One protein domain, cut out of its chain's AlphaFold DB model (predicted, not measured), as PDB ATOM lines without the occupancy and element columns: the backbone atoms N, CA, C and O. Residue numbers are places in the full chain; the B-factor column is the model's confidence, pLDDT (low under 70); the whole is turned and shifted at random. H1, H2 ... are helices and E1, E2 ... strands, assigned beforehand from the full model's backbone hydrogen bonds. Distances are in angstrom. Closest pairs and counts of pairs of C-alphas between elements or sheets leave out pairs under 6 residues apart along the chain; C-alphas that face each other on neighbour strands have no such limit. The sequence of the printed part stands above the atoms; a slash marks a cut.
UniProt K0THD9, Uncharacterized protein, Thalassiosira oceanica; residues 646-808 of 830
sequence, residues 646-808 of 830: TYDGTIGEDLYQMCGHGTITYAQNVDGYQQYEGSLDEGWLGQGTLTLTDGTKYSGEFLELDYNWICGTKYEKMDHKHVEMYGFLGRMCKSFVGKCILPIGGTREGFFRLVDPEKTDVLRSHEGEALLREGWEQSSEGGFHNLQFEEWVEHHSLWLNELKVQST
ATOM      1  N   THR A 646      33.468 -24.538  39.542       88.81
ATOM      2  CA  THR A 646      33.687 -24.823  40.969       88.81
ATOM      3  C   THR A 646      33.928 -26.317  41.186       88.81
ATOM      4  O   THR A 646      33.401 -27.140  40.435       88.81
ATOM      5  N   TYR A 647      34.706 -26.667  42.212       90.06
ATOM      6  CA  TYR A 647      34.998 -28.048  42.611       90.06
ATOM      7  C   TYR A 647      34.726 -28.236  44.112       90.06
ATOM      8  O   TYR A 647      35.075 -27.360  44.901       90.06
ATOM      9  N   ASP A 648      34.080 -29.340  44.505       90.94
ATOM     10  CA  ASP A 648      33.674 -29.610  45.903       90.94
ATOM     11  C   ASP A 648      34.440 -30.758  46.598       90.94
ATOM     12  O   ASP A 648      34.204 -31.025  47.781       90.94
ATOM     13  N   GLY A 649      35.349 -31.426  45.881       88.88
ATOM     14  CA  GLY A 649      36.121 -32.565  46.377       88.88
ATOM     15  C   GLY A 649      37.466 -32.192  47.010       88.88
ATOM     16  O   GLY A 649      37.745 -31.041  47.346       88.88
ATOM     17  N   THR A 650      38.330 -33.193  47.183       85.56
ATOM     18  CA  THR A 650      39.675 -33.022  47.753       85.56
ATOM     19  C   THR A 650      40.689 -32.481  46.741       85.56
ATOM     20  O   THR A 650      40.715 -32.894  45.581       85.56
ATOM     21  N   ILE A 651      41.550 -31.569  47.197       82.25
ATOM     22  CA  ILE A 651      42.742 -31.092  46.478       82.25
ATOM     23  C   ILE A 651      43.963 -31.774  47.111       82.25
ATOM     24  O   ILE A 651      43.975 -31.990  48.328       82.25
ATOM     25  N   GLY A 652      44.950 -32.153  46.296       78.56
ATOM     26  CA  GLY A 652      46.156 -32.846  46.752       78.56
ATOM     27  C   GLY A 652      47.090 -31.977  47.603       78.56
ATOM     28  O   GLY A 652      46.958 -30.754  47.657       78.56
ATOM     29  N   GLU A 653      48.075 -32.616  48.247       74.50
ATOM     30  CA  GLU A 653      49.204 -31.897  48.872       74.50
ATOM     31  C   GLU A 653      50.019 -31.144  47.802       74.50
ATOM     32  O   GLU A 653      50.445 -30.010  48.022       74.50
ATOM     33  N   ASP A 654      50.122 -31.723  46.601       72.38
ATOM     34  CA  ASP A 654      50.413 -30.989  45.373       72.38
ATOM     35  C   ASP A 654      49.199 -30.115  45.005       72.38
ATOM     36  O   ASP A 654      48.265 -30.556  44.332       72.38
ATOM     37  N   LEU A 655      49.240 -28.846  45.436       58.94
ATOM     38  CA  LEU A 655      48.193 -27.807  45.319       58.94
ATOM     39  C   LEU A 655      47.688 -27.495  43.889       58.94
ATOM     40  O   LEU A 655      46.900 -26.572  43.697       58.94
ATOM     41  N   TYR A 656      48.140 -28.243  42.887       66.81
ATOM     42  CA  TYR A 656      47.821 -28.090  41.468       66.81
ATOM     43  C   TYR A 656      46.984 -29.254  40.915       66.81
ATOM     44  O   TYR A 656      46.625 -29.234  39.739       66.81
ATOM     45  N   GLN A 657      46.672 -30.269  41.733       76.69
ATOM     46  CA  GLN A 657      45.955 -31.467  41.300       76.69
ATOM     47  C   GLN A 657      44.652 -31.666  42.097       76.69
ATOM     48  O   GLN A 657      44.656 -31.864  43.314       76.69
ATOM     49  N   MET A 658      43.514 -31.635  41.393       80.62
ATOM     50  CA  MET A 658      42.239 -32.134  41.922       80.62
ATOM     51  C   MET A 658      42.332 -33.660  42.020       80.62
ATOM     52  O   MET A 658      42.661 -34.302  41.020       80.62
ATOM     53  N   CYS A 659      42.072 -34.232  43.198       84.00
ATOM     54  CA  CYS A 659      42.283 -35.659  43.444       84.00
ATOM     55  C   CYS A 659      41.146 -36.313  44.246       84.00
ATOM     56  O   CYS A 659      40.614 -35.729  45.195       84.00
ATOM     57  N   GLY A 660      40.833 -37.571  43.943       88.88
ATOM     58  CA  GLY A 660      39.781 -38.325  44.623       88.88
ATOM     59  C   GLY A 660      38.376 -37.940  44.156       88.88
ATOM     60  O   GLY A 660      38.188 -37.427  43.059       88.88
ATOM     61  N   HIS A 661      37.356 -38.250  44.957       91.81
ATOM     62  CA  HIS A 661      35.964 -38.148  44.513       91.81
ATOM     63  C   HIS A 661      35.375 -36.746  44.730       91.81
ATOM     64  O   HIS A 661      35.428 -36.227  45.847       91.81
ATOM     65  N   GLY A 662      34.759 -36.171  43.695       93.25
ATOM     66  CA  GLY A 662      34.096 -34.870  43.783       93.25
ATOM     67  C   GLY A 662      33.332 -34.450  42.526       93.25
ATOM     68  O   GLY A 662      33.280 -35.154  41.513       93.25
ATOM     69  N   THR A 663      32.737 -33.267  42.619       93.88
ATOM     70  CA  THR A 663      31.905 -32.625  41.604       93.88
ATOM     71  C   THR A 663      32.628 -31.423  41.010       93.88
ATOM     72  O   THR A 663      32.960 -30.499  41.746       93.88
ATOM     73  N   ILE A 664      32.790 -31.368  39.686       92.19
ATOM     74  CA  ILE A 664      33.159 -30.139  38.967       92.19
ATOM     75  C   ILE A 664      31.891 -29.564  38.327       92.19
ATOM     76  O   ILE A 664      31.268 -30.229  37.501       92.19
ATOM     77  N   THR A 665      31.498 -28.339  38.676       92.06
ATOM     78  CA  THR A 665      30.322 -27.658  38.101       92.06
ATOM     79  C   THR A 665      30.765 -26.515  37.196       92.06
ATOM     80  O   THR A 665      31.459 -25.609  37.647       92.06
ATOM     81  N   TYR A 666      30.349 -26.529  35.928       88.69
ATOM     82  CA  TYR A 666      30.770 -25.553  34.918       88.69
ATOM     83  C   TYR A 666      29.809 -24.361  34.894       88.69
ATOM     84  O   TYR A 666      28.670 -24.468  34.438       88.69
ATOM     85  N   ALA A 667      30.258 -23.213  35.410       78.19
ATOM     86  CA  ALA A 667      29.376 -22.092  35.738       78.19
ATOM     87  C   ALA A 667      28.722 -21.460  34.495       78.19
ATOM     88  O   ALA A 667      27.525 -21.166  34.490       78.19
ATOM     89  N   GLN A 668      29.500 -21.283  33.424       71.75
ATOM     90  CA  GLN A 668      29.069 -20.536  32.241       71.75
ATOM     91  C   GLN A 668      28.443 -21.389  31.125       71.75
ATOM     92  O   GLN A 668      27.872 -20.831  30.191       71.75
ATOM     93  N   ASN A 669      28.504 -22.726  31.204       70.06
ATOM     94  CA  ASN A 669      27.894 -23.643  30.224       70.06
ATOM     95  C   ASN A 669      28.386 -23.486  28.755       70.06
ATOM     96  O   ASN A 669      27.765 -24.034  27.840       70.06
ATOM     97  N   VAL A 670      29.501 -22.772  28.522       62.97
ATOM     98  CA  VAL A 670      30.000 -22.276  27.212       62.97
ATOM     99  C   VAL A 670      30.155 -23.361  26.143       62.97
ATOM    100  O   VAL A 670      29.931 -23.110  24.955       62.97
ATOM    101  N   ASP A 671      30.488 -24.582  26.555       69.00
ATOM    102  CA  ASP A 671      30.689 -25.713  25.649       69.00
ATOM    103  C   ASP A 671      29.642 -26.821  25.723       69.00
ATOM    104  O   ASP A 671      29.764 -27.865  25.082       69.00
ATOM    105  N   GLY A 672      28.563 -26.565  26.457       83.50
ATOM    106  CA  GLY A 672      27.523 -27.551  26.696       83.50
ATOM    107  C   GLY A 672      27.898 -28.594  27.745       83.50
ATOM    108  O   GLY A 672      27.151 -29.547  27.918       83.50
ATOM    109  N   TYR A 673      28.997 -28.413  28.478       88.88
ATOM    110  CA  TYR A 673      29.289 -29.147  29.711       88.88
ATOM    111  C   TYR A 673      28.574 -28.469  30.885       88.88
ATOM    112  O   TYR A 673      28.614 -27.245  30.996       88.88
ATOM    113  N   GLN A 674      27.910 -29.256  31.736       92.38
ATOM    114  CA  GLN A 674      27.191 -28.763  32.916       92.38
ATOM    115  C   GLN A 674      27.910 -29.158  34.211       92.38
ATOM    116  O   GLN A 674      28.157 -28.321  35.077       92.38
ATOM    117  N   GLN A 675      28.231 -30.447  34.357       94.44
ATOM    118  CA  GLN A 675      28.714 -31.023  35.613       94.44
ATOM    119  C   GLN A 675      29.491 -32.322  35.352       94.44
ATOM    120  O   GLN A 675      29.025 -33.154  34.578       94.44
ATOM    121  N   TYR A 676      30.618 -32.531  36.024       94.19
ATOM    122  CA  TYR A 676      31.263 -33.837  36.203       94.19
ATOM    123  C   TYR A 676      31.096 -34.272  37.665       94.19
ATOM    124  O   TYR A 676      31.231 -33.439  38.552       94.19
ATOM    125  N   GLU A 677      30.809 -35.545  37.918       96.31
ATOM    126  CA  GLU A 677      30.685 -36.146  39.257       96.31
ATOM    127  C   GLU A 677      31.408 -37.502  39.238       96.31
ATOM    128  O   GLU A 677      30.944 -38.434  38.575       96.31
ATOM    129  N   GLY A 678      32.569 -37.631  39.886       95.00
ATOM    130  CA  GLY A 678      33.414 -38.819  39.719       95.00
ATOM    131  C   GLY A 678      34.697 -38.825  40.543       95.00
ATOM    132  O   GLY A 678      34.957 -37.905  41.312       95.00
ATOM    133  N   SER A 679      35.486 -39.896  40.404       92.31
ATOM    134  CA  SER A 679      36.907 -39.865  40.776       92.31
ATOM    135  C   SER A 679      37.633 -38.907  39.840       92.31
ATOM    136  O   SER A 679      37.367 -38.911  38.643       92.31
ATOM    137  N   LEU A 680      38.541 -38.114  40.386       88.38
ATOM    138  CA  LEU A 680      39.539 -37.377  39.641       88.38
ATOM    139  C   LEU A 680      40.895 -37.949  40.031       88.38
ATOM    140  O   LEU A 680      41.348 -37.774  41.161       88.38
ATOM    141  N   ASP A 681      41.530 -38.644  39.104       82.44
ATOM    142  CA  ASP A 681      42.908 -39.088  39.228       82.44
ATOM    143  C   ASP A 681      43.680 -38.363  38.111       82.44
ATOM    144  O   ASP A 681      43.457 -38.612  36.933       82.44
ATOM    145  N   GLU A 682      44.502 -37.369  38.462       79.62
ATOM    146  CA  GLU A 682      45.185 -36.472  37.502       79.62
ATOM    147  C   GLU A 682      44.222 -35.733  36.535       79.62
ATOM    148  O   GLU A 682      44.395 -35.681  35.313       79.62
ATOM    149  N   GLY A 683      43.170 -35.133  37.103       81.25
ATOM    150  CA  GLY A 683      42.080 -34.503  36.354       81.25
ATOM    151  C   GLY A 683      40.959 -35.501  36.068       81.25
ATOM    152  O   GLY A 683      40.657 -36.342  36.899       81.25
ATOM    153  N   TRP A 684      40.308 -35.412  34.905       80.81
ATOM    154  CA  TRP A 684      39.121 -36.217  34.554       80.81
ATOM    155  C   TRP A 684      39.312 -37.750  34.484       80.81
ATOM    156  O   TRP A 684      38.378 -38.419  34.046       80.81
ATOM    157  N   LEU A 685      40.469 -38.334  34.818       88.56
ATOM    158  CA  LEU A 685      40.680 -39.781  34.657       88.56
ATOM    159  C   LEU A 685      39.989 -40.574  35.776       88.56
ATOM    160  O   LEU A 685      39.884 -40.111  36.908       88.56
ATOM    161  N   GLY A 686      39.544 -41.790  35.451       91.75
ATOM    162  CA  GLY A 686      38.880 -42.693  36.392       91.75
ATOM    163  C   GLY A 686      37.368 -42.802  36.179       91.75
ATOM    164  O   GLY A 686      36.840 -42.535  35.100       91.75
ATOM    165  N   GLN A 687      36.653 -43.285  37.196       95.88
ATOM    166  CA  GLN A 687      35.217 -43.580  37.116       95.88
ATOM    167  C   GLN A 687      34.373 -42.353  37.485       95.88
ATOM    168  O   GLN A 687      34.441 -41.872  38.618       95.88
ATOM    169  N   GLY A 688      33.521 -41.891  36.566       96.00
ATOM    170  CA  GLY A 688      32.683 -40.710  36.777       96.00
ATOM    171  C   GLY A 688      31.439 -40.635  35.895       96.00
ATOM    172  O   GLY A 688      31.171 -41.501  35.060       96.00
ATOM    173  N   THR A 689      30.654 -39.580  36.102       96.75
ATOM    174  CA  THR A 689      29.493 -39.195  35.299       96.75
ATOM    175  C   THR A 689      29.619 -37.746  34.858       96.75
ATOM    176  O   THR A 689      29.470 -36.825  35.655       96.75
ATOM    177  N   LEU A 690      29.809 -37.537  33.558       95.12
ATOM    178  CA  LEU A 690      29.712 -36.216  32.948       95.12
ATOM    179  C   LEU A 690      28.276 -35.955  32.480       95.12
ATOM    180  O   LEU A 690      27.682 -36.789  31.802       95.12
ATOM    181  N   THR A 691      27.731 -34.786  32.798       94.94
ATOM    182  CA  THR A 691      26.434 -34.281  32.332       94.94
ATOM    183  C   THR A 691      26.644 -33.074  31.419       94.94
ATOM    184  O   THR A 691      27.330 -32.117  31.784       94.94
ATOM    185  N   LEU A 692      26.030 -33.118  30.237       93.56
ATOM    186  CA  LEU A 692      25.935 -32.011  29.290       93.56
ATOM    187  C   LEU A 692      24.630 -31.224  29.481       93.56
ATOM    188  O   LEU A 692      23.637 -31.749  29.984       93.56
ATOM    189  N   THR A 693      24.613 -29.972  29.030       92.19
ATOM    190  CA  THR A 693      23.502 -29.019  29.211       92.19
ATOM    191  C   THR A 693      22.251 -29.339  28.404       92.19
ATOM    192  O   THR A 693      21.169 -28.862  28.741       92.19
ATOM    193  N   ASP A 694      22.370 -30.163  27.362       91.81
ATOM    194  CA  ASP A 694      21.218 -30.723  26.656       91.81
ATOM    195  C   ASP A 694      20.527 -31.843  27.461       91.81
ATOM    196  O   ASP A 694      19.413 -32.241  27.124       91.81
ATOM    197  N   GLY A 695      21.164 -32.321  28.536       94.62
ATOM    198  CA  GLY A 695      20.731 -33.429  29.384       94.62
ATOM    199  C   GLY A 695      21.449 -34.754  29.108       94.62
ATOM    200  O   GLY A 695      21.142 -35.743  29.775       94.62
ATOM    201  N   THR A 696      22.386 -34.812  28.151       94.56
ATOM    202  CA  THR A 696      23.145 -36.034  27.847       94.56
ATOM    203  C   THR A 696      24.074 -36.385  29.006       94.56
ATOM    204  O   THR A 696      24.809 -35.527  29.489       94.56
ATOM    205  N   LYS A 697      24.096 -37.652  29.438       96.19
ATOM    206  CA  LYS A 697      25.005 -38.134  30.495       96.19
ATOM    207  C   LYS A 697      25.954 -39.220  30.004       96.19
ATOM    208  O   LYS A 697      25.528 -40.104  29.270       96.19
ATOM    209  N   TYR A 698      27.206 -39.184  30.448       95.88
ATOM    210  CA  TYR A 698      28.259 -40.156  30.151       95.88
ATOM    211  C   TYR A 698      28.783 -40.743  31.466       95.88
ATOM    212  O   TYR A 698      29.587 -40.101  32.136       95.88
ATOM    213  N   SER A 699      28.306 -41.933  31.845       96.69
ATOM    214  CA  SER A 699      28.670 -42.629  33.094       96.69
ATOM    215  C   SER A 699      29.557 -43.853  32.837       96.69
ATOM    216  O   SER A 699      29.138 -44.771  32.122       96.69
ATOM    217  N   GLY A 700      30.764 -43.884  33.405       95.88
ATOM    218  CA  GLY A 700      31.772 -44.926  33.164       95.88
ATOM    219  C   GLY A 700      33.208 -44.438  33.364       95.88
ATOM    220  O   GLY A 700      33.444 -43.489  34.110       95.88
ATOM    221  N   GLU A 701      34.160 -45.084  32.690       95.62
ATOM    222  CA  GLU A 701      35.593 -44.815  32.839       95.62
ATOM    223  C   GLU A 701      36.088 -43.794  31.813       95.62
ATOM    224  O   GLU A 701      35.948 -43.982  30.603       95.62
ATOM    225  N   PHE A 702      36.692 -42.720  32.301       92.75
ATOM    226  CA  PHE A 702      37.403 -41.726  31.517       92.75
ATOM    227  C   PHE A 702      38.882 -42.114  31.480       92.75
ATOM    228  O   PHE A 702      39.507 -42.349  32.514       92.75
ATOM    229  N   LEU A 703      39.424 -42.219  30.270       90.81
ATOM    230  CA  LEU A 703      40.731 -42.805  29.998       90.81
ATOM    231  C   LEU A 703      41.703 -41.743  29.502       90.81
ATOM    232  O   LEU A 703      41.376 -40.958  28.602       90.81
ATOM    233  N   GLU A 704      42.930 -41.786  30.015       85.44
ATOM    234  CA  GLU A 704      44.036 -41.092  29.372       85.44
ATOM    235  C   GLU A 704      44.354 -41.785  28.044       85.44
ATOM    236  O   GLU A 704      44.480 -43.011  27.963       85.44
ATOM    237  N   LEU A 705      44.475 -40.996  26.978       71.25
ATOM    238  CA  LEU A 705      45.037 -41.484  25.731       71.25
ATOM    239  C   LEU A 705      46.560 -41.446  25.826       71.25
ATOM    240  O   LEU A 705      47.177 -40.456  25.434       71.25
ATOM    241  N   ASP A 706      47.159 -42.565  26.240       63.66
ATOM    242  CA  ASP A 706      48.531 -42.857  25.825       63.66
ATOM    243  C   ASP A 706      48.602 -42.689  24.296       63.66
ATOM    244  O   ASP A 706      47.833 -43.292  23.535       63.66
ATOM    245  N   TYR A 707      49.539 -41.851  23.858       60.06
ATOM    246  CA  TYR A 707      49.850 -41.550  22.466       60.06
ATOM    247  C   TYR A 707      49.973 -42.824  21.610       60.06
ATOM    248  O   TYR A 707      49.540 -42.851  20.455       60.06
ATOM    249  N   ASN A 708      50.472 -43.921  22.196       57.06
ATOM    250  CA  ASN A 708      50.583 -45.227  21.543       57.06
ATOM    251  C   ASN A 708      49.228 -45.814  21.087       57.06
ATOM    252  O   ASN A 708      49.172 -46.506  20.066       57.06
ATOM    253  N   TRP A 709      48.126 -45.548  21.800       56.50
ATOM    254  CA  TRP A 709      46.807 -46.119  21.489       56.50
ATOM    255  C   TRP A 709      46.176 -45.504  20.233       56.50
ATOM    256  O   TRP A 709      45.498 -46.200  19.471       56.50
ATOM    257  N   ILE A 710      46.438 -44.217  19.966       57.00
ATOM    258  CA  ILE A 710      45.898 -43.487  18.803       57.00
ATOM    259  C   ILE A 710      46.282 -44.192  17.491       57.00
ATOM    260  O   ILE A 710      45.458 -44.321  16.584       57.00
ATOM    261  N   CYS A 711      47.497 -44.739  17.418       55.12
ATOM    262  CA  CYS A 711      48.013 -45.444  16.247       55.12
ATOM    263  C   CYS A 711      47.292 -46.778  15.944       55.12
ATOM    264  O   CYS A 711      47.212 -47.180  14.783       55.12
ATOM    265  N   GLY A 712      46.756 -47.476  16.953       50.41
ATOM    266  CA  GLY A 712      46.736 -48.950  16.982       50.41
ATOM    267  C   GLY A 712      45.674 -49.729  16.185       50.41
ATOM    268  O   GLY A 712      45.751 -50.960  16.156       50.41
ATOM    269  N   THR A 713      44.657 -49.099  15.579       50.50
ATOM    270  CA  THR A 713      43.546 -49.848  14.917       50.50
ATOM    271  C   THR A 713      42.993 -49.262  13.615       50.50
ATOM    272  O   THR A 713      42.430 -50.006  12.811       50.50
ATOM    273  N   LYS A 714      43.136 -47.953  13.372       46.03
ATOM    274  CA  LYS A 714      42.638 -47.297  12.143       46.03
ATOM    275  C   LYS A 714      43.641 -46.324  11.510       46.03
ATOM    276  O   LYS A 714      43.514 -46.016  10.327       46.03
ATOM    277  N   TYR A 715      44.639 -45.891  12.279       51.47
ATOM    278  CA  TYR A 715      45.619 -44.878  11.889       51.47
ATOM    279  C   TYR A 715      46.933 -45.483  11.353       51.47
ATOM    280  O   TYR A 715      47.648 -44.787  10.648       51.47
ATOM    281  N   GLU A 716      47.185 -46.796  11.514       48.62
ATOM    282  CA  GLU A 716      48.292 -47.545  10.861       48.62
ATOM    283  C   GLU A 716      48.355 -47.380   9.318       48.62
ATOM    284  O   GLU A 716      49.366 -47.706   8.697       48.62
ATOM    285  N   LYS A 717      47.262 -46.932   8.679       43.38
ATOM    286  CA  LYS A 717      47.153 -46.690   7.225       43.38
ATOM    287  C   LYS A 717      47.163 -45.211   6.831       43.38
ATOM    288  O   LYS A 717      47.098 -44.907   5.642       43.38
ATOM    289  N   MET A 718      47.205 -44.310   7.805       48.62
ATOM    290  CA  MET A 718      47.526 -42.909   7.572       48.62
ATOM    291  C   MET A 718      49.050 -42.760   7.525       48.62
ATOM    292  O   MET A 718      49.776 -43.557   8.117       48.62
ATOM    293  N   ASP A 719      49.551 -41.778   6.778       57.88
ATOM    294  CA  ASP A 719      50.984 -41.494   6.776       57.88
ATOM    295  C   ASP A 719      51.399 -40.744   8.055       57.88
ATOM    296  O   ASP A 719      50.567 -40.238   8.811       57.88
ATOM    297  N   HIS A 720      52.711 -40.658   8.291       52.16
ATOM    298  CA  HIS A 720      53.287 -39.958   9.449       52.16
ATOM    299  C   HIS A 720      52.754 -38.519   9.580       52.16
ATOM    300  O   HIS A 720      52.521 -38.037  10.684       52.16
ATOM    301  N   LYS A 721      52.467 -37.881   8.435       55.72
ATOM    302  CA  LYS A 721      51.961 -36.512   8.337       55.72
ATOM    303  C   LYS A 721      50.605 -36.333   9.006       55.72
ATOM    304  O   LYS A 721      50.401 -35.395   9.769       55.72
ATOM    305  N   HIS A 722      49.688 -37.257   8.742       56.59
ATOM    306  CA  HIS A 722      48.407 -37.286   9.435       56.59
ATOM    307  C   HIS A 722      48.577 -37.695  10.904       56.59
ATOM    308  O   HIS A 722      47.867 -37.160  11.746       56.59
ATOM    309  N   VAL A 723      49.496 -38.610  11.239       57.44
ATOM    310  CA  VAL A 723      49.706 -39.046  12.635       57.44
ATOM    311  C   VAL A 723      50.160 -37.893  13.533       57.44
ATOM    312  O   VAL A 723      49.613 -37.753  14.620       57.44
ATOM    313  N   GLU A 724      51.073 -37.028  13.087       57.50
ATOM    314  CA  GLU A 724      51.498 -35.846  13.859       57.50
ATOM    315  C   GLU A 724      50.357 -34.828  14.025       57.50
ATOM    316  O   GLU A 724      50.088 -34.381  15.141       57.50
ATOM    317  N   MET A 725      49.592 -34.561  12.958       55.75
ATOM    318  CA  MET A 725      48.375 -33.739  13.024       55.75
ATOM    319  C   MET A 725      47.355 -34.310  14.030       55.75
ATOM    320  O   MET A 725      46.841 -33.585  14.881       55.75
ATOM    321  N   TYR A 726      47.096 -35.623  14.002       59.16
ATOM    322  CA  TYR A 726      46.211 -36.286  14.966       59.16
ATOM    323  C   TYR A 726      46.825 -36.443  16.367       59.16
ATOM    324  O   TYR A 726      46.076 -36.660  17.318       59.16
ATOM    325  N   GLY A 727      48.141 -36.297  16.529       65.88
ATOM    326  CA  GLY A 727      48.823 -36.278  17.823       65.88
ATOM    327  C   GLY A 727      48.504 -35.019  18.630       65.88
ATOM    328  O   GLY A 727      48.235 -35.107  19.828       65.88
ATOM    329  N   PHE A 728      48.429 -33.862  17.964       62.47
ATOM    330  CA  PHE A 728      47.935 -32.617  18.565       62.47
ATOM    331  C   PHE A 728      46.442 -32.727  18.917       62.47
ATOM    332  O   PHE A 728      46.045 -32.465  20.051       62.47
ATOM    333  N   LEU A 729      45.625 -33.239  17.988       58.00
ATOM    334  CA  LEU A 729      44.191 -33.477  18.208       58.00
ATOM    335  C   LEU A 729      43.901 -34.540  19.287       58.00
ATOM    336  O   LEU A 729      42.853 -34.498  19.932       58.00
ATOM    337  N   GLY A 730      44.836 -35.461  19.538       64.12
ATOM    338  CA  GLY A 730      44.784 -36.416  20.647       64.12
ATOM    339  C   GLY A 730      44.756 -35.741  22.019       64.12
ATOM    340  O   GLY A 730      44.108 -36.249  22.928       64.12
ATOM    341  N   ARG A 731      45.364 -34.552  22.144       68.75
ATOM    342  CA  ARG A 731      45.314 -33.714  23.355       68.75
ATOM    343  C   ARG A 731      44.017 -32.908  23.492       68.75
ATOM    344  O   ARG A 731      43.803 -32.310  24.538       68.75
ATOM    345  N   MET A 732      43.161 -32.885  22.465       71.56
ATOM    346  CA  MET A 732      41.863 -32.187  22.466       71.56
ATOM    347  C   MET A 732      40.674 -33.105  22.779       71.56
ATOM    348  O   MET A 732      39.533 -32.648  22.758       71.56
ATOM    349  N   CYS A 733      40.903 -34.403  23.006       81.94
ATOM    350  CA  CYS A 733      39.839 -35.385  23.215       81.94
ATOM    351  C   CYS A 733      40.078 -36.224  24.473       81.94
ATOM    352  O   CYS A 733      41.014 -37.022  24.513       81.94
ATOM    353  N   LYS A 734      39.161 -36.163  25.441       85.19
ATOM    354  CA  LYS A 734      39.095 -37.165  26.513       85.19
ATOM    355  C   LYS A 734      38.370 -38.403  25.975       85.19
ATOM    356  O   LYS A 734      37.307 -38.305  25.353       85.19
ATOM    357  N   SER A 735      38.963 -39.579  26.166       89.06
ATOM    358  CA  SER A 735      38.334 -40.850  25.785       89.06
ATOM    359  C   SER A 735      37.516 -41.405  26.939       89.06
ATOM    360  O   SER A 735      37.873 -41.228  28.099       89.06
ATOM    361  N   PHE A 736      36.408 -42.068  26.623       90.81
ATOM    362  CA  PHE A 736      35.440 -42.520  27.617       90.81
ATOM    363  C   PHE A 736      34.874 -43.893  27.236       90.81
ATOM    364  O   PHE A 736      34.483 -44.107  26.087       90.81
ATOM    365  N   VAL A 737      34.800 -44.819  28.191       94.25
ATOM    366  CA  VAL A 737      34.209 -46.153  28.035       94.25
ATOM    367  C   VAL A 737      33.107 -46.333  29.069       94.25
ATOM    368  O   VAL A 737      33.355 -46.398  30.270       94.25
ATOM    369  N   GLY A 738      31.865 -46.441  28.604       95.44
ATOM    370  CA  GLY A 738      30.722 -46.513  29.504       95.44
ATOM    371  C   GLY A 738      29.386 -46.351  28.798       95.44
ATOM    372  O   GLY A 738      29.181 -46.863  27.695       95.44
ATOM    373  N   LYS A 739      28.464 -45.652  29.463       96.38
ATOM    374  CA  LYS A 739      27.074 -45.473  29.033       96.38
ATOM    375  C   LYS A 739      26.798 -44.006  28.721       96.38
ATOM    376  O   LYS A 739      26.854 -43.168  29.616       96.38
ATOM    377  N   CYS A 740      26.460 -43.719  27.469       95.25
ATOM    378  CA  CYS A 740      25.865 -42.459  27.039       95.25
ATOM    379  C   CYS A 740      24.335 -42.567  27.159       95.25
ATOM    380  O   CYS A 740      23.727 -43.450  26.552       95.25
ATOM    381  N   ILE A 741      23.699 -41.689  27.929       94.94
ATOM    382  CA  ILE A 741      22.244 -41.570  28.056       94.94
ATOM    383  C   ILE A 741      21.837 -40.254  27.397       94.94
ATOM    384  O   ILE A 741      22.168 -39.185  27.902       94.94
ATOM    385  N   LEU A 742      21.131 -40.333  26.271       93.50
ATOM    386  CA  LEU A 742      20.660 -39.164  25.524       93.50
ATOM    387  C   LEU A 742      19.442 -38.506  26.208       93.50
ATOM    388  O   LEU A 742      18.664 -39.217  26.852       93.50
ATOM    389  N   PRO A 743      19.167 -37.203  25.980       90.75
ATOM    390  CA  PRO A 743      18.089 -36.468  26.661       90.75
ATOM    391  C   PRO A 743      16.690 -37.040  26.399       90.75
ATOM    392  O   PRO A 743      15.782 -36.925  27.217       90.75
ATOM    393  N   ILE A 744      16.523 -37.713  25.257       92.69
ATOM    394  CA  ILE A 744      15.301 -38.420  24.849       92.69
ATOM    395  C   ILE A 744      15.159 -39.827  25.471       92.69
ATOM    396  O   ILE A 744      14.334 -40.615  25.016       92.69
ATOM    397  N   GLY A 745      15.972 -40.170  26.477       91.44
ATOM    398  CA  GLY A 745      15.938 -41.458  27.184       91.44
ATOM    399  C   GLY A 745      16.584 -42.631  26.435       91.44
ATOM    400  O   GLY A 745      16.365 -43.786  26.796       91.44
ATOM    401  N   GLY A 746      17.354 -42.362  25.378       94.19
ATOM    402  CA  GLY A 746      18.044 -43.391  24.600       94.19
ATOM    403  C   GLY A 746      19.438 -43.688  25.150       94.19
ATOM    404  O   GLY A 746      20.330 -42.857  25.004       94.19
ATOM    405  N   THR A 747      19.645 -44.874  25.727       95.25
ATOM    406  CA  THR A 747      20.966 -45.325  26.197       95.25
ATOM    407  C   THR A 747      21.776 -45.982  25.077       95.25
ATOM    408  O   THR A 747      21.249 -46.772  24.291       95.25
ATOM    409  N   ARG A 748      23.075 -45.684  25.025       93.75
ATOM    410  CA  ARG A 748      24.093 -46.287  24.153       93.75
ATOM    411  C   ARG A 748      25.292 -46.669  25.019       93.75
ATOM    412  O   ARG A 748      25.685 -45.893  25.882       93.75
ATOM    413  N   GLU A 749      25.891 -47.831  24.789       94.00
ATOM    414  CA  GLU A 749      27.065 -48.297  25.544       94.00
ATOM    415  C   GLU A 749      28.241 -48.536  24.588       94.00
ATOM    416  O   GLU A 749      28.025 -48.944  23.444       94.00
ATOM    417  N   GLY A 750      29.468 -48.254  25.032       92.81
ATOM    418  CA  GLY A 750      30.681 -48.443  24.229       92.81
ATOM    419  C   GLY A 750      31.793 -47.439  24.537       92.81
ATOM    420  O   GLY A 750      31.816 -46.822  25.600       92.81
ATOM    421  N   PHE A 751      32.718 -47.297  23.584       90.25
ATOM    422  CA  PHE A 751      33.797 -46.307  23.598       90.25
ATOM    423  C   PHE A 751      33.335 -45.030  22.883       90.25
ATOM    424  O   PHE A 751      32.812 -45.103  21.771       90.25
ATOM    425  N   PHE A 752      33.579 -43.863  23.466       89.88
ATOM    426  CA  PHE A 752      33.253 -42.554  22.905       89.88
ATOM    427  C   PHE A 752      34.468 -41.618  23.000       89.88
ATOM    428  O   PHE A 752      35.382 -41.835  23.798       89.88
ATOM    429  N   ARG A 753      34.472 -40.554  22.190       87.31
ATOM    430  CA  ARG A 753      35.393 -39.419  22.338       87.31
ATOM    431  C   ARG A 753      34.588 -38.176  22.680       87.31
ATOM    432  O   ARG A 753      33.623 -37.860  21.988       87.31
ATOM    433  N   LEU A 754      34.993 -37.499  23.742       86.19
ATOM    434  CA  LEU A 754      34.464 -36.212  24.174       86.19
ATOM    435  C   LEU A 754      35.523 -35.156  23.864       86.19
ATOM    436  O   LEU A 754      36.715 -35.445  23.967       86.19
ATOM    437  N   VAL A 755      35.109 -33.950  23.477       82.50
ATOM    438  CA  VAL A 755      36.061 -32.836  23.361       82.50
ATOM    439  C   VAL A 755      36.521 -32.474  24.775       82.50
ATOM    440  O   VAL A 755      35.733 -32.527  25.713       82.50
ATOM    441  N   ASP A 756      37.786 -32.131  24.951       79.81
ATOM    442  CA  ASP A 756      38.278 -31.606  26.221       79.81
ATOM    443  C   ASP A 756      37.768 -30.154  26.405       79.81
ATOM    444  O   ASP A 756      38.020 -29.319  25.522       79.81
ATOM    445  N   PRO A 757      37.026 -29.821  27.487       71.50
ATOM    446  CA  PRO A 757      36.511 -28.466  27.693       71.50
ATOM    447  C   PRO A 757      37.633 -27.427  27.737       71.50
ATOM    448  O   PRO A 757      37.550 -26.421  27.039       71.50
ATOM    449  N   GLU A 758      38.729 -27.722  28.449       70.94
ATOM    450  CA  GLU A 758      39.867 -26.805  28.602       70.94
ATOM    451  C   GLU A 758      40.468 -26.414  27.252       70.94
ATOM    452  O   GLU A 758      40.977 -25.311  27.074       70.94
ATOM    453  N   LYS A 759      40.437 -27.335  26.282       72.62
ATOM    454  CA  LYS A 759      40.986 -27.089  24.947       72.62
ATOM    455  C   LYS A 759      39.975 -26.409  24.030       72.62
ATOM    456  O   LYS A 759      40.378 -25.854  23.015       72.62
ATOM    457  N   THR A 760      38.688 -26.409  24.374       68.56
ATOM    458  CA  THR A 760      37.656 -25.761  23.556       68.56
ATOM    459  C   THR A 760      37.576 -24.258  23.818       68.56
ATOM    460  O   THR A 760      37.460 -23.500  22.855       68.56
ATOM    461  N   ASP A 761      37.756 -23.821  25.069       65.25
ATOM    462  CA  ASP A 761      37.941 -22.400  25.394       65.25
ATOM    463  C   ASP A 761      39.237 -21.852  24.786       65.25
ATOM    464  O   ASP A 761      39.209 -20.792  24.157       65.25
ATOM    465  N   VAL A 762      40.341 -22.619  24.852       65.31
ATOM    466  CA  VAL A 762      41.574 -22.301  24.110       65.31
ATOM    467  C   VAL A 762      41.243 -22.079  22.638       65.31
ATOM    468  O   VAL A 762      41.448 -20.977  22.161       65.31
ATOM    469  N   LEU A 763      40.637 -23.045  21.937       63.53
ATOM    470  CA  LEU A 763      40.287 -22.941  20.506       63.53
ATOM    471  C   LEU A 763      39.319 -21.794  20.138       63.53
ATOM    472  O   LEU A 763      39.113 -21.548  18.948       63.53
ATOM    473  N   ARG A 764      38.712 -21.106  21.114       63.94
ATOM    474  CA  ARG A 764      37.839 -19.935  20.908       63.94
ATOM    475  C   ARG A 764      38.472 -18.603  21.286       63.94
ATOM    476  O   ARG A 764      37.949 -17.568  20.874       63.94
ATOM    477  N   SER A 765      39.539 -18.607  22.079       66.94
ATOM    478  CA  SER A 765      40.223 -17.380  22.472       66.94
ATOM    479  C   SER A 765      41.109 -16.851  21.335       66.94
ATOM    480  O   SER A 765      41.416 -17.543  20.361       66.94
ATOM    481  N   HIS A 766      41.569 -15.606  21.468       65.25
ATOM    482  CA  HIS A 766      42.583 -15.041  20.570       65.25
ATOM    483  C   HIS A 766      43.931 -15.794  20.691       65.25
ATOM    484  O   HIS A 766      44.713 -15.842  19.740       65.25
ATOM    485  N   GLU A 767      44.196 -16.423  21.838       61.50
ATOM    486  CA  GLU A 767      45.342 -17.316  22.051       61.50
ATOM    487  C   GLU A 767      45.136 -18.645  21.306       61.50
ATOM    488  O   GLU A 767      46.084 -19.198  20.756       61.50
ATOM    489  N   GLY A 768      43.887 -19.108  21.200       66.50
ATOM    490  CA  GLY A 768      43.472 -20.184  20.306       66.50
ATOM    491  C   GLY A 768      43.848 -19.932  18.869       66.50
ATOM    492  O   GLY A 768      44.488 -20.781  18.261       66.50
ATOM    493  N   GLU A 769      43.499 -18.760  18.332       70.31
ATOM    494  CA  GLU A 769      43.906 -18.386  16.976       70.31
ATOM    495  C   GLU A 769      45.438 -18.378  16.836       70.31
ATOM    496  O   GLU A 769      45.948 -18.832  15.817       70.31
ATOM    497  N   ALA A 770      46.180 -17.945  17.862       72.12
ATOM    498  CA  ALA A 770      47.644 -17.959  17.851       72.12
ATOM    499  C   ALA A 770      48.238 -19.383  17.877       72.12
ATOM    500  O   ALA A 770      49.117 -19.676  17.076       72.12
ATOM    501  N   LEU A 771      47.732 -20.288  18.723       65.31
ATOM    502  CA  LEU A 771      48.167 -21.693  18.792       65.31
ATOM    503  C   LEU A 771      47.741 -22.496  17.553       65.31
ATOM    504  O   LEU A 771      48.479 -23.350  17.064       65.31
ATOM    505  N   LEU A 772      46.559 -22.194  17.009       67.31
ATOM    506  CA  LEU A 772      46.105 -22.679  15.708       67.31
ATOM    507  C   LEU A 772      47.041 -22.179  14.600       67.31
ATOM    508  O   LEU A 772      47.414 -22.952  13.723       67.31
ATOM    509  N   ARG A 773      47.457 -20.910  14.640       78.75
ATOM    510  CA  ARG A 773      48.363 -20.309  13.654       78.75
ATOM    511  C   ARG A 773      49.772 -20.884  13.745       78.75
ATOM    512  O   ARG A 773      50.312 -21.245  12.711       78.75
ATOM    513  N   GLU A 774      50.311 -21.075  14.945       75.69
ATOM    514  CA  GLU A 774      51.591 -21.755  15.166       75.69
ATOM    515  C   GLU A 774      51.542 -23.210  14.662       75.69
ATOM    516  O   GLU A 774      52.411 -23.637  13.902       75.69
ATOM    517  N   GLY A 775      50.490 -23.963  15.005       70.12
ATOM    518  CA  GLY A 775      50.289 -25.327  14.509       70.12
ATOM    519  C   GLY A 775      50.119 -25.397  12.986       70.12
ATOM    520  O   GLY A 775      50.625 -26.321  12.344       70.12
ATOM    521  N   TRP A 776      49.456 -24.407  12.380       80.69
ATOM    522  CA  TRP A 776      49.354 -24.255  10.928       80.69
ATOM    523  C   TRP A 776      50.708 -23.906  10.292       80.69
ATOM    524  O   TRP A 776      51.076 -24.531   9.302       80.69
ATOM    525  N   GLU A 777      51.481 -22.985  10.870       77.38
ATOM    526  CA  GLU A 777      52.811 -22.583  10.392       77.38
ATOM    527  C   GLU A 777      53.790 -23.764  10.446       77.38
ATOM    528  O   GLU A 777      54.305 -24.167   9.402       77.38
ATOM    529  N   GLN A 778      53.935 -24.431  11.597       71.88
ATOM    530  CA  GLN A 778      54.767 -25.636  11.742       71.88
ATOM    531  C   GLN A 778      54.350 -26.753  10.760       71.88
ATOM    532  O   GLN A 778      55.194 -27.391  10.120       71.88
ATOM    533  N   SER A 779      53.039 -26.979  10.587       63.62
ATOM    534  CA  SER A 779      52.529 -27.999   9.659       63.62
ATOM    535  C   SER A 779      52.535 -27.567   8.179       63.62
ATOM    536  O   SER A 779      52.394 -28.407   7.282       63.62
ATOM    537  N   SER A 780      52.748 -26.284   7.891       68.25
ATOM    538  CA  SER A 780      52.962 -25.730   6.549       68.25
ATOM    539  C   SER A 780      54.444 -25.802   6.162       68.25
ATOM    540  O   SER A 780      54.774 -26.304   5.086       68.25
ATOM    541  N   GLU A 781      55.358 -25.434   7.067       73.88
ATOM    542  CA  GLU A 781      56.813 -25.483   6.850       73.88
ATOM    543  C   GLU A 781      57.334 -26.906   6.605       73.88
ATOM    544  O   GLU A 781      58.116 -27.136   5.678       73.88
ATOM    545  N   GLY A 782      56.843 -27.900   7.355       68.81
ATOM    546  CA  GLY A 782      57.126 -29.314   7.069       68.81
ATOM    547  C   GLY A 782      56.387 -29.879   5.842       68.81
ATOM    548  O   GLY A 782      56.518 -31.063   5.510       68.81
ATOM    549  N   GLY A 783      55.590 -29.054   5.153       71.69
ATOM    550  CA  GLY A 783      54.813 -29.424   3.973       71.69
ATOM    551  C   GLY A 783      53.801 -30.531   4.256       71.69
ATOM    552  O   GLY A 783      53.610 -31.421   3.420       71.69
ATOM    553  N   PHE A 784      53.217 -30.559   5.456       55.06
ATOM    554  CA  PHE A 784      52.267 -31.595   5.863       55.06
ATOM    555  C   PHE A 784      50.905 -31.424   5.179       55.06
ATOM    556  O   PHE A 784      50.224 -32.413   4.918       55.06
ATOM    557  N   HIS A 785      50.557 -30.189   4.813       53.66
ATOM    558  CA  HIS A 785      49.331 -29.825   4.112       53.66
ATOM    559  C   HIS A 785      49.529 -28.525   3.296       53.66
ATOM    560  O   HIS A 785      50.576 -27.894   3.400       53.66
ATOM    561  N   ASN A 786      48.540 -28.141   2.474       71.94
ATOM    562  CA  ASN A 786      48.613 -26.982   1.559       71.94
ATOM    563  C   ASN A 786      47.441 -25.981   1.729       71.94
ATOM    564  O   ASN A 786      47.178 -25.199   0.816       71.94
ATOM    565  N   LEU A 787      46.684 -26.055   2.830       76.88
ATOM    566  CA  LEU A 787      45.532 -25.173   3.064       76.88
ATOM    567  C   LEU A 787      46.006 -23.774   3.475       76.88
ATOM    568  O   LEU A 787      47.049 -23.640   4.116       76.88
ATOM    569  N   GLN A 788      45.239 -22.733   3.151       86.94
ATOM    570  CA  GLN A 788      45.393 -21.440   3.827       86.94
ATOM    571  C   GLN A 788      44.948 -21.550   5.291       86.94
ATOM    572  O   GLN A 788      44.200 -22.461   5.650       86.94
ATOM    573  N   PHE A 789      45.402 -20.624   6.138       78.94
ATOM    574  CA  PHE A 789      45.092 -20.640   7.568       78.94
ATOM    575  C   PHE A 789      43.577 -20.668   7.826       78.94
ATOM    576  O   PHE A 789      43.086 -21.461   8.625       78.94
ATOM    577  N   GLU A 790      42.822 -19.866   7.080       80.81
ATOM    578  CA  GLU A 790      41.369 -19.754   7.190       80.81
ATOM    579  C   GLU A 790      40.673 -21.074   6.810       80.81
ATOM    580  O   GLU A 790      39.801 -21.547   7.537       80.81
ATOM    581  N   GLU A 791      41.112 -21.724   5.725       77.56
ATOM    582  CA  GLU A 791      40.613 -23.039   5.290       77.56
ATOM    583  C   GLU A 791      40.943 -24.145   6.312       77.56
ATOM    584  O   GLU A 791      40.165 -25.078   6.518       77.56
ATOM    585  N   TRP A 792      42.101 -24.047   6.970       73.44
ATOM    586  CA  TRP A 792      42.545 -24.983   8.001       73.44
ATOM    587  C   TRP A 792      41.756 -24.815   9.308       73.44
ATOM    588  O   TRP A 792      41.364 -25.816   9.913       73.44
ATOM    589  N   VAL A 793      41.437 -23.578   9.707       74.19
ATOM    590  CA  VAL A 793      40.540 -23.284  10.838       74.19
ATOM    591  C   VAL A 793      39.102 -23.720  10.533       74.19
ATOM    592  O   VAL A 793      38.467 -24.347  11.384       74.19
ATOM    593  N   GLU A 794      38.590 -23.492   9.317       75.56
ATOM    594  CA  GLU A 794      37.288 -24.034   8.895       75.56
ATOM    595  C   GLU A 794      37.265 -25.569   8.968       75.56
ATOM    596  O   GLU A 794      36.312 -26.144   9.498       75.56
ATOM    597  N   HIS A 795      38.331 -26.246   8.526       70.62
ATOM    598  CA  HIS A 795      38.450 -27.703   8.626       70.62
ATOM    599  C   HIS A 795      38.455 -28.196  10.087       70.62
ATOM    600  O   HIS A 795      37.798 -29.191  10.402       70.62
ATOM    601  N   HIS A 796      39.126 -27.490  11.003       67.19
ATOM    602  CA  HIS A 796      39.092 -27.807  12.437       67.19
ATOM    603  C   HIS A 796      37.710 -27.564  13.058       67.19
ATOM    604  O   HIS A 796      37.225 -28.398  13.820       67.19
ATOM    605  N   SER A 797      37.022 -26.485  12.677       69.12
ATOM    606  CA  SER A 797      35.641 -26.217  13.098       69.12
ATOM    607  C   SER A 797      34.672 -27.299  12.603       69.12
ATOM    608  O   SER A 797      33.846 -27.804  13.369       69.12
ATOM    609  N   LEU A 798      34.802 -27.742  11.348       72.12
ATOM    610  CA  LEU A 798      34.045 -28.878  10.812       72.12
ATOM    611  C   LEU A 798      34.341 -30.176  11.578       72.12
ATOM    612  O   LEU A 798      33.408 -30.910  11.900       72.12
ATOM    613  N   TRP A 799      35.601 -30.429  11.938       67.44
ATOM    614  CA  TRP A 799      35.995 -31.610  12.711       67.44
ATOM    615  C   TRP A 799      35.477 -31.591  14.158       67.44
ATOM    616  O   TRP A 799      34.985 -32.611  14.634       67.44
ATOM    617  N   LEU A 800      35.474 -30.439  14.840       66.81
ATOM    618  CA  LEU A 800      34.827 -30.281  16.154       66.81
ATOM    619  C   LEU A 800      33.316 -30.556  16.081       66.81
ATOM    620  O   LEU A 800      32.744 -31.156  16.992       66.81
ATOM    621  N   ASN A 801      32.661 -30.156  14.988       67.75
ATOM    622  CA  ASN A 801      31.255 -30.481  14.752       67.75
ATOM    623  C   ASN A 801      31.051 -31.975  14.432       67.75
ATOM    624  O   ASN A 801      30.076 -32.560  14.903       67.75
ATOM    625  N   GLU A 802      31.976 -32.626  13.720       70.88
ATOM    626  CA  GLU A 802      31.954 -34.085  13.544       70.88
ATOM    627  C   GLU A 802      32.151 -34.813  14.885       70.88
ATOM    628  O   GLU A 802      31.399 -35.738  15.192       70.88
ATOM    629  N   LEU A 803      33.076 -34.360  15.740       66.31
ATOM    630  CA  LEU A 803      33.246 -34.889  17.096       66.31
ATOM    631  C   LEU A 803      31.984 -34.733  17.946       66.31
ATOM    632  O   LEU A 803      31.640 -35.665  18.663       66.31
ATOM    633  N   LYS A 804      31.247 -33.620  17.837       68.62
ATOM    634  CA  LYS A 804      29.948 -33.448  18.518       68.62
ATOM    635  C   LYS A 804      28.863 -34.417  18.017       68.62
ATOM    636  O   LYS A 804      27.895 -34.664  18.731       68.62
ATOM    637  N   VAL A 805      29.025 -35.015  16.833       65.19
ATOM    638  CA  VAL A 805      28.185 -36.128  16.351       65.19
ATOM    639  C   VAL A 805      28.733 -37.484  16.822       65.19
ATOM    640  O   VAL A 805      27.958 -38.337  17.270       65.19
ATOM    641  N   GLN A 806      30.056 -37.682  16.774       64.19
ATOM    642  CA  GLN A 806      30.721 -38.909  17.236       64.19
ATOM    643  C   GLN A 806      30.605 -39.114  18.755       64.19
ATOM    644  O   GLN A 806      30.450 -40.250  19.189       64.19
ATOM    645  N   SER A 807      30.596 -38.058  19.571       66.25
ATOM    646  CA  SER A 807      30.469 -38.146  21.034       66.25
ATOM    647  C   SER A 807      29.193 -38.860  21.470       66.25
ATOM    648  O   SER A 807      29.216 -39.649  22.405       66.25
ATOM    649  N   THR A 808      28.093 -38.679  20.735       69.19
ATOM    650  CA  THR A 808      26.827 -39.378  21.002       69.19
ATOM    651  C   THR A 808      26.808 -40.828  20.506       69.19
ATOM    652  O   THR A 808      25.886 -41.576  20.839       69.19
TER     653      THR A 808
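AT A GLANCE: This is residues 646 to 808 of the 830 residues of an uncharacterized protein of Thalassiosira oceanica (UniProt K0THD9). One twisted sheet of six strands, E1 to E6, makes a curved wall at one end of the domain, and from it two groups of helices reach away as two loose prongs: H1 and H2, inserted between E4 and E5, and H4 with H5, after E6 and the short H3. The prongs come near each other at H2 and H4 through a single close pair of C-alphas, and H5 folds back from H4 to bring its residues 800 to 806 to the edge strand E6. The printed part has 163 residues with five named helices and six named strands, in the order E1 E2 E3 E4 H1 H2 E5 E6 H3 H4 H5; the sheet runs E1 E2 E3 E4 E5 E6, antiparallel throughout, and the class is mixed, helices and strands. The whole is compact, with a radius of gyration of the C-alphas of 17.0 A, and spans 46 by 36 by 29 A.

IN THESE COORDINATES: Find C-alpha 660 at (39.781, -38.325, 44.623); there E1 begins, residues 660 to 666, 18.4 A long. Next come E2, residues 673 to 680, 16.5 A; E3, residues 686 to 692, 18.2 A; and E4, residues 697 to 703, 16.4 A. E5, residues 733 to 741, is 19.3 A long, and E6, residues 747 to 755, is 19.8 A. Between E4 and E5 look for H1, residues 707 to 711, 7.6 A, and H2, residues 720 to 730, 14.5 A. After E6 come H3, residues 757 to 762, 8.7 A, and H4, residues 766 to 781, 22.4 A, which starts at C-alpha 766 at (42.583, -15.041, 20.570). H5, residues 789 to 806, is 25.2 A long and ends at C-alpha 806 at (30.721, -38.909, 17.236).

HOW THE PARTS SIT: Start at the sheet, where E1 to E4 form a meander, each strand the antiparallel neighbour of the one before. Between E1 and E2, N 664 and O 676 are 2.8 A apart, within hydrogen-bond range; between E2 and E3, look at N 677 and O 689, 2.9 A; between E3 and E4, at N 690 and O 698, 2.9 A. E4 and E5 stand at 139 degrees, with N 701 and O 737 at 2.9 A. E5 and E6 form a hairpin, with N 740 and O 748 at 2.8 A. E2 bends by 65 degrees at residue 677, E5 by 91 degrees at 738 and E6 by 94 degrees at 750. H5 only grazes the sheet with residues 800 to 806; its closest C-alphas to E6 are those of Gln 806 and Arg 753, 6.9 A. H3 only grazes it with residues 757 to 760. H4 touches H5 with residues 772 to 776 alone, the closest C-alphas being those of Trp 776 and Phe 789, 6.5 A; their tilt of 71 degrees is only just about perpendicular. H3 is close to H4 but not clearly touching, the C-alphas of Val 762 and Gly 768 being closest at 4.7 A. H1 touches H2, with the C-alphas of Tyr 707 and Gly 727 closest at 7.1 A. H2 is close to H4 but not clearly touching, at a shallow tilt of 14 degrees, opposite ways; the C-alphas of Met 725 and Ser 779 are closest at 7.8 A. H2 and H5 are apart. In H2, H4 and H5 each O i to N i+4 pair is within hydrogen-bond range; in H3 it is 1 of 2, and in H1 0 of 1, beside 1 of 2 O i to N i+3 pairs.

THE WHOLE: The two C-alphas farthest apart are those of Gly 745 and Glu 781, 48.4 A. The printed part has no cut, and no link between named elements is long. Residues 646 to 659 hold no named element; residues 646 to 647 pair antiparallel with residues 664 to 665 of E1. The mean pLDDT of the printed part is 77.0; 57 residues are under 70, among them 706 to 731, 760 to 768 and 803 to 808.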